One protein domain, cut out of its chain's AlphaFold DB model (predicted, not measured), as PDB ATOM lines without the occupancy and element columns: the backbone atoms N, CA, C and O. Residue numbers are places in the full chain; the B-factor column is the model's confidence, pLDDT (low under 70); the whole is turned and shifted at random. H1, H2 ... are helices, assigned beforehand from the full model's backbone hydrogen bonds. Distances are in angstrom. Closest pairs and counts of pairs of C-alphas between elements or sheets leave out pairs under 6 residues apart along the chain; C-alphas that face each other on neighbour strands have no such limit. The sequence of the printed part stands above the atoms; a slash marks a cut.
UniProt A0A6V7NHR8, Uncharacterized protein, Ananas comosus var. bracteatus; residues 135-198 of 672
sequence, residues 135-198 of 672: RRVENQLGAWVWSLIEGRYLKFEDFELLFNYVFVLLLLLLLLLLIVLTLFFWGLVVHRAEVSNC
ATOM      1  N   ARG A 135     334.115 360.167 382.176       81.88
ATOM      2  CA  ARG A 135     333.279 360.122 380.958       81.88
ATOM      3  C   ARG A 135     333.139 358.705 380.388       81.88
ATOM      4  O   ARG A 135     332.116 358.370 379.802       81.88
ATOM      5  N   ARG A 136     334.163 357.854 380.550       85.75
ATOM      6  CA  ARG A 136     334.121 356.455 380.095       85.75
ATOM      7  C   ARG A 136     333.168 355.614 380.951       85.75
ATOM      8  O   ARG A 136     332.427 354.810 380.392       85.75
ATOM      9  N   VAL A 137     333.147 355.840 382.267       79.12
ATOM     10  CA  VAL A 137     332.175 355.218 383.187       79.12
ATOM     11  C   VAL A 137     330.759 355.729 382.914       79.12
ATOM     12  O   VAL A 137     329.839 354.925 382.824       79.12
ATOM     13  N   GLU A 138     330.585 357.037 382.718       85.06
ATOM     14  CA  GLU A 138     329.290 357.663 382.414       85.06
ATOM     15  C   GLU A 138     328.672 357.109 381.119       85.06
ATOM     16  O   GLU A 138     327.525 356.661 381.126       85.06
ATOM     17  N   ASN A 139     329.457 357.015 380.039       86.69
ATOM     18  CA  ASN A 139     329.002 356.436 378.772       86.69
ATOM     19  C   ASN A 139     328.678 354.934 378.878       86.69
ATOM     20  O   ASN A 139     327.697 354.483 378.288       86.69
ATOM     21  N   GLN A 140     329.466 354.148 379.628       81.19
ATOM     22  CA  GLN A 140     329.167 352.725 379.839       81.19
ATOM     23  C   GLN A 140     327.913 352.522 380.697       81.19
ATOM     24  O   GLN A 140     327.079 351.684 380.358       81.19
ATOM     25  N   LEU A 141     327.738 353.311 381.761       74.81
ATOM     26  CA  LEU A 141     326.546 353.259 382.605       74.81
ATOM     27  C   LEU A 141     325.297 353.682 381.820       74.81
ATOM     28  O   LEU A 141     324.269 353.019 381.918       74.81
ATOM     29  N   GLY A 142     325.397 354.729 380.993       84.81
ATOM     30  CA  GLY A 142     324.321 355.175 380.106       84.81
ATOM     31  C   GLY A 142     323.902 354.103 379.098       84.81
ATOM     32  O   GLY A 142     322.715 353.803 378.991       84.81
ATOM     33  N   ALA A 143     324.861 353.465 378.418       82.62
ATOM     34  CA  ALA A 143     324.579 352.370 377.486       82.62
ATOM     35  C   ALA A 143     323.955 351.144 378.181       82.62
ATOM     36  O   ALA A 143     323.022 350.541 377.651       82.62
ATOM     37  N   TRP A 144     324.428 350.796 379.383       81.50
ATOM     38  CA  TRP A 144     323.894 349.674 380.160       81.50
ATOM     39  C   TRP A 144     322.465 349.945 380.649       81.50
ATOM     40  O   TRP A 144     321.580 349.111 380.463       81.50
ATOM     41  N   VAL A 145     322.205 351.143 381.186       76.31
ATOM     42  CA  VAL A 145     320.858 351.586 381.589       76.31
ATOM     43  C   VAL A 145     319.914 351.662 380.387       76.31
ATOM     44  O   VAL A 145     318.766 351.242 380.503       76.31
ATOM     45  N   TRP A 146     320.378 352.122 379.221       83.94
ATOM     46  CA  TRP A 146     319.563 352.134 378.003       83.94
ATOM     47  C   TRP A 146     319.199 350.717 377.537       83.94
ATOM     48  O   TRP A 146     318.030 350.437 377.285       83.94
ATOM     49  N   SER A 147     320.161 349.788 377.525       78.75
ATOM     50  CA  SER A 147     319.898 348.375 377.207       78.75
ATOM     51  C   SER A 147     318.919 347.711 378.186       78.75
ATOM     52  O   SER A 147     318.187 346.802 377.796       78.75
ATOM     53  N   LEU A 148     318.903 348.163 379.444       74.19
ATOM     54  CA  LEU A 148     317.996 347.703 380.499       74.19
ATOM     55  C   LEU A 148     316.584 348.310 380.349       74.19
ATOM     56  O   LEU A 148     315.598 347.661 380.691       74.19
ATOM     57  N   ILE A 149     316.472 349.518 379.780       75.00
ATOM     58  CA  ILE A 149     315.199 350.178 379.431       75.00
ATOM     59  C   ILE A 149     314.577 349.586 378.156       75.00
ATOM     60  O   ILE A 149     313.359 349.430 378.099       75.00
ATOM     61  N   GLU A 150     315.380 349.204 377.158       86.75
ATOM     62  CA  GLU A 150     314.896 348.556 375.924       86.75
ATOM     63  C   GLU A 150     314.342 347.131 376.136       86.75
ATOM     64  O   GLU A 150     313.874 346.508 375.186       86.75
ATOM     65  N   GLY A 151     314.397 346.586 377.358       66.69
ATOM     66  CA  GLY A 151     313.803 345.287 377.689       66.69
ATOM     67  C   GLY A 151     314.462 344.087 376.998       66.69
ATOM     68  O   GLY A 151     313.900 342.992 377.015       66.69
ATOM     69  N   ARG A 152     315.649 344.261 376.399       76.19
ATOM     70  CA  ARG A 152     316.416 343.159 375.803       76.19
ATOM     71  C   ARG A 152     316.782 342.174 376.910       76.19
ATOM     72  O   ARG A 152     317.444 342.565 377.867       76.19
ATOM     73  N   TYR A 153     316.330 340.929 376.774       57.12
ATOM     74  CA  TYR A 153     316.356 339.891 377.809       57.12
ATOM     75  C   TYR A 153     317.709 339.756 378.530       57.12
ATOM     76  O   TYR A 153     318.596 339.024 378.091       57.12
ATOM     77  N   LEU A 154     317.828 340.424 379.680       71.44
ATOM     78  CA  LEU A 154     318.792 340.073 380.717       71.44
ATOM     79  C   LEU A 154     318.486 338.648 381.185       71.44
ATOM     80  O   LEU A 154     317.313 338.285 381.344       71.44
ATOM     81  N   LYS A 155     319.517 337.834 381.413       82.44
ATOM     82  CA  LYS A 155     319.310 336.494 381.965       82.44
ATOM     83  C   LYS A 155     318.827 336.610 383.407       82.44
ATOM     84  O   LYS A 155     319.070 337.603 384.092       82.44
ATOM     85  N   PHE A 156     318.177 335.561 383.902       78.19
ATOM     86  CA  PHE A 156     317.716 335.518 385.291       78.19
ATOM     87  C   PHE A 156     318.871 335.735 386.297       78.19
ATOM     88  O   PHE A 156     318.714 336.443 387.292       78.19
ATOM     89  N   GLU A 157     320.062 335.235 385.956       85.94
ATOM     90  CA  GLU A 157     321.337 335.455 386.653       85.94
ATOM     91  C   GLU A 157     321.690 336.953 386.796       85.94
ATOM     92  O   GLU A 157     322.042 337.415 387.886       85.94
ATOM     93  N   ASP A 158     321.529 337.735 385.722       89.56
ATOM     94  CA  ASP A 158     321.787 339.180 385.710       89.56
ATOM     95  C   ASP A 158     320.787 339.936 386.599       89.56
ATOM     96  O   ASP A 158     321.145 340.933 387.231       89.56
ATOM     97  N   PHE A 159     319.538 339.464 386.685       87.12
ATOM     98  CA  PHE A 159     318.516 340.078 387.537       87.12
ATOM     99  C   PHE A 159     318.802 339.860 389.029       87.12
ATOM    100  O   PHE A 159     318.624 340.789 389.825       87.12
ATOM    101  N   GLU A 160     319.304 338.685 389.430       89.62
ATOM    102  CA  GLU A 160     319.801 338.506 390.799       89.62
ATOM    103  C   GLU A 160     320.991 339.431 391.087       89.62
ATOM    104  O   GLU A 160     321.036 340.046 392.157       89.62
ATOM    105  N   LEU A 161     321.939 339.575 390.154       91.62
ATOM    106  CA  LEU A 161     323.093 340.460 390.339       91.62
ATOM    107  C   LEU A 161     322.664 341.934 390.463       91.62
ATOM    108  O   LEU A 161     323.076 342.614 391.407       91.62
ATOM    109  N   LEU A 162     321.779 342.399 389.574       91.19
ATOM    110  CA  LEU A 162     321.171 343.731 389.607       91.19
ATOM    111  C   LEU A 162     320.437 343.980 390.930       91.19
ATOM    112  O   LEU A 162     320.652 345.017 391.560       91.19
ATOM    113  N   PHE A 163     319.597 343.043 391.382       90.25
ATOM    114  CA  PHE A 163     318.849 343.213 392.629       90.25
ATOM    115  C   PHE A 163     319.785 343.293 393.839       90.25
ATOM    116  O   PHE A 163     319.629 344.183 394.677       90.25
ATOM    117  N   ASN A 164     320.786 342.408 393.923       92.25
ATOM    118  CA  ASN A 164     321.788 342.452 394.990       92.25
ATOM    119  C   ASN A 164     322.575 343.775 394.966       92.25
ATOM    120  O   ASN A 164     322.773 344.382 396.020       92.25
ATOM    121  N   TYR A 165     322.960 344.265 393.783       95.19
ATOM    122  CA  TYR A 165     323.644 345.549 393.625       95.19
ATOM    123  C   TYR A 165     322.773 346.728 394.086       95.19
ATOM    124  O   TYR A 165     323.217 347.532 394.905       95.19
ATOM    125  N   VAL A 166     321.513 346.803 393.640       94.12
ATOM    126  CA  VAL A 166     320.553 347.844 394.051       94.12
ATOM    127  C   VAL A 166     320.276 347.786 395.558       94.12
ATOM    128  O   VAL A 166     320.213 348.828 396.210       94.12
ATOM    129  N   PHE A 167     320.170 346.590 396.143       91.88
ATOM    130  CA  PHE A 167     319.981 346.414 397.584       91.88
ATOM    131  C   PHE A 167     321.199 346.889 398.395       91.88
ATOM    132  O   PHE A 167     321.038 347.608 399.384       91.88
ATOM    133  N   VAL A 168     322.421 346.564 397.954       94.19
ATOM    134  CA  VAL A 168     323.666 347.060 398.568       94.19
ATOM    135  C   VAL A 168     323.796 348.578 398.411       94.19
ATOM    136  O   VAL A 168     324.120 349.260 399.384       94.19
ATOM    137  N   LEU A 169     323.475 349.132 397.238       95.62
ATOM    138  CA  LEU A 169     323.470 350.575 396.986       95.62
ATOM    139  C   LEU A 169     322.484 351.307 397.914       95.62
ATOM    140  O   LEU A 169     322.823 352.338 398.495       95.62
ATOM    141  N   LEU A 170     321.284 350.750 398.108       93.69
ATOM    142  CA  LEU A 170     320.254 351.309 398.986       93.69
ATOM    143  C   LEU A 170     320.655 351.218 400.468       93.69
ATOM    144  O   LEU A 170     320.440 352.175 401.215       93.69
ATOM    145  N   LEU A 171     321.309 350.129 400.892       92.44
ATOM    146  CA  LEU A 171     321.910 350.021 402.229       92.44
ATOM    147  C   LEU A 171     323.035 351.043 402.451       92.44
ATOM    148  O   LEU A 171     323.083 351.661 403.515       92.44
ATOM    149  N   LEU A 172     323.911 351.258 401.463       95.75
ATOM    150  CA  LEU A 172     324.973 352.269 401.526       95.75
ATOM    151  C   LEU A 172     324.400 353.691 401.588       95.75
ATOM    152  O   LEU A 172     324.864 354.504 402.387       95.75
ATOM    153  N   LEU A 173     323.353 353.983 400.812       95.81
ATOM    154  CA  LEU A 173     322.662 355.274 400.838       95.81
ATOM    155  C   LEU A 173     321.968 355.511 402.190       95.81
ATOM    156  O   LEU A 173     322.053 356.609 402.739       95.81
ATOM    157  N   LEU A 174     321.355 354.478 402.780       93.12
ATOM    158  CA  LEU A 174     320.755 354.543 404.119       93.12
ATOM    159  C   LEU A 174     321.816 354.710 405.224       93.12
ATOM    160  O   LEU A 174     321.599 355.474 406.166       93.12
ATOM    161  N   LEU A 175     322.980 354.063 405.098       93.62
ATOM    162  CA  LEU A 175     324.128 354.274 405.989       93.62
ATOM    163  C   LEU A 175     324.640 355.722 405.901       93.62
ATOM    164  O   LEU A 175     324.857 356.363 406.929       93.62
ATOM    165  N   LEU A 176     324.786 356.254 404.686       96.25
ATOM    166  CA  LEU A 176     325.242 357.624 404.444       96.25
ATOM    167  C   LEU A 176     324.229 358.650 404.978       96.25
ATOM    168  O   LEU A 176     324.627 359.611 405.634       96.25
ATOM    169  N   LEU A 177     322.923 358.405 404.809       94.81
ATOM    170  CA  LEU A 177     321.858 359.205 405.427       94.81
ATOM    171  C   LEU A 177     321.979 359.220 406.960       94.81
ATOM    172  O   LEU A 177     321.880 360.285 407.569       94.81
ATOM    173  N   LEU A 178     322.226 358.066 407.592       91.88
ATOM    174  CA  LEU A 178     322.433 357.979 409.043       91.88
ATOM    175  C   LEU A 178     323.674 358.762 409.498       91.88
ATOM    176  O   LEU A 178     323.605 359.424 410.532       91.88
ATOM    177  N   ILE A 179     324.768 358.742 408.730       94.75
ATOM    178  CA  ILE A 179     325.984 359.529 409.010       94.75
ATOM    179  C   ILE A 179     325.713 361.036 408.870       94.75
ATOM    180  O   ILE A 179     326.093 361.820 409.739       94.75
ATOM    181  N   VAL A 180     325.005 361.467 407.822       96.00
ATOM    182  CA  VAL A 180     324.615 362.879 407.658       96.00
ATOM    183  C   VAL A 180     323.702 363.330 408.804       96.00
ATOM    184  O   VAL A 180     323.865 364.435 409.319       96.00
ATOM    185  N   LEU A 181     322.786 362.469 409.263       93.12
ATOM    186  CA  LEU A 181     321.928 362.752 410.413       93.12
ATOM    187  C   LEU A 181     322.713 362.839 411.731       93.12
ATOM    188  O   LEU A 181     322.460 363.764 412.502       93.12
ATOM    189  N   THR A 182     323.675 361.947 412.008       91.38
ATOM    190  CA  THR A 182     324.495 362.059 413.233       91.38
ATOM    191  C   THR A 182     325.356 363.315 413.227       91.38
ATOM    192  O   THR A 182     325.407 363.999 414.247       91.38
ATOM    193  N   LEU A 183     325.963 363.672 412.090       94.56
ATOM    194  CA  LEU A 183     326.728 364.914 411.943       94.56
ATOM    195  C   LEU A 183     325.841 366.161 412.097       94.56
ATOM    196  O   LEU A 183     326.238 367.113 412.767       94.56
ATOM    197  N   PHE A 184     324.620 366.146 411.555       95.12
ATOM    198  CA  PHE A 184     323.657 367.240 411.723       95.12
ATOM    199  C   PHE A 184     323.209 367.405 413.184       95.12
ATOM    200  O   PHE A 184     323.218 368.520 413.708       95.12
ATOM    201  N   PHE A 185     322.880 366.311 413.878       90.94
ATOM    202  CA  PHE A 185     322.554 366.367 415.307       90.94
ATOM    203  C   PHE A 185     323.756 366.770 416.171       90.94
ATOM    204  O   PHE A 185     323.580 367.528 417.123       90.94
ATOM    205  N   TRP A 186     324.973 366.334 415.829       92.31
ATOM    206  CA  TRP A 186     326.197 366.785 416.497       92.31
ATOM    207  C   TRP A 186     326.396 368.296 416.327       92.31
ATOM    208  O   TRP A 186     326.608 369.000 417.313       92.31
ATOM    209  N   GLY A 187     326.222 368.816 415.107       95.00
ATOM    210  CA  GLY A 187     326.242 370.252 414.822       95.00
ATOM    211  C   GLY A 187     325.194 371.036 415.619       95.00
ATOM    212  O   GLY A 187     325.521 372.069 416.199       95.00
ATOM    213  N   LEU A 188     323.963 370.522 415.738       93.12
ATOM    214  CA  LEU A 188     322.921 371.123 416.582       93.12
ATOM    215  C   LEU A 188     323.282 371.125 418.076       93.12
ATOM    216  O   LEU A 188     322.949 372.082 418.775       93.12
ATOM    217  N   VAL A 189     323.954 370.085 418.579       90.38
ATOM    218  CA  VAL A 189     324.425 370.029 419.975       90.38
ATOM    219  C   VAL A 189     325.546 371.042 420.216       90.38
ATOM    220  O   VAL A 189     325.472 371.790 421.190       90.38
ATOM    221  N   VAL A 190     326.531 371.131 419.314       91.19
ATOM    222  CA  VAL A 190     327.632 372.114 419.397       91.19
ATOM    223  C   VAL A 190     327.096 373.547 419.322       91.19
ATOM    224  O   VAL A 190     327.340 374.334 420.234       91.19
ATOM    225  N   HIS A 191     326.274 373.865 418.319       93.25
ATOM    226  CA  HIS A 191     325.658 375.188 418.161       93.25
ATOM    227  C   HIS A 191     324.762 375.555 419.358       93.25
ATOM    228  O   HIS A 191     324.658 376.725 419.731       93.25
ATOM    229  N   ARG A 192     324.092 374.582 419.992       90.81
ATOM    230  CA  ARG A 192     323.297 374.839 421.203       90.81
ATOM    231  C   ARG A 192     324.168 375.068 422.440       90.81
ATOM    232  O   ARG A 192     323.766 375.858 423.290       90.81
ATOM    233  N   ALA A 193     325.326 374.417 422.546       87.06
ATOM    234  CA  ALA A 193     326.294 374.707 423.601       87.06
ATOM    235  C   ALA A 193     326.840 376.137 423.447       87.06
ATOM    236  O   ALA A 193     326.750 376.922 424.389       87.06
ATOM    237  N   GLU A 194     327.286 376.502 422.243       92.06
ATOM    238  CA  GLU A 194     327.830 377.826 421.910       92.06
ATOM    239  C   GLU A 194     326.825 378.963 422.177       92.06
ATOM    240  O   GLU A 194     327.118 379.882 422.940       92.06
ATOM    241  N   VAL A 195     325.588 378.855 421.673       93.75
ATOM    242  CA  VAL A 195     324.526 379.860 421.908       93.75
ATOM    243  C   VAL A 195     324.121 379.980 423.385       93.75
ATOM    244  O   VAL A 195     323.588 381.011 423.792       93.75
ATOM    245  N   SER A 196     324.355 378.954 424.211       90.06
ATOM    246  CA  SER A 196     323.924 378.980 425.615       90.06
ATOM    247  C   SER A 196     324.792 379.847 426.533       90.06
ATOM    248  O   SER A 196     324.341 380.155 427.635       90.06
ATOM    249  N   ASN A 197     326.023 380.199 426.124       85.31
ATOM    250  CA  ASN A 197     327.043 380.870 426.954       85.31
ATOM    251  C   ASN A 197     327.281 380.235 428.348       85.31
ATOM    252  O   ASN A 197     327.898 380.841 429.224       85.31
ATOM    253  N   CYS A 198     326.807 379.008 428.574       79.25
ATOM    254  CA  CYS A 198     326.965 378.310 429.840       79.25
ATOM    255  C   CYS A 198     328.379 377.711 429.920       79.25
ATOM    256  O   CYS A 198     328.806 377.051 428.969       79.25
TER     257      CYS A 198
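Overview. This is residues 135 to 198 of the 672 residues of an uncharacterized protein of Ananas comosus var. bracteatus (UniProt A0A6V7NHR8). One long helix, H2, makes the length, and a shorter helix, H1, joins its first end through a short link, the two making an open, uneven V. The printed part has 64 residues with two named helices, H1 then H2, and no named strand; the class is all helix. It is extended, with a radius of gyration of the C-alphas of 20.8 A and spans of 65 by 26 by 16 A.

Along the chain. H1, residues 135 to 149, begins at C-alpha 135 (333.279, 360.122, 380.958) and is 20.7 A long. H2, residues 156 to 196, runs 59.6 A from C-alpha 156 (317.716, 335.518, 385.291) to C-alpha 196 (323.924, 378.980, 425.615).

Arrangement. H1 and H2 are apart, with no C-alpha of the one within 8 A of the other. In both helices every O i to N i+4 pair is within hydrogen-bond range. Residues 163 to 198, of which 163 to 196 belong to H2, stand free.

Size, cuts and confidence. The C-alphas of Tyr 153 and Cys 198, the two farthest apart, are 65.5 A apart. The printed part has no cut. The link from H1 to H2, six residues, is short. Mean pLDDT of the printed part is 87.4; residues 151 and 153 are under 70.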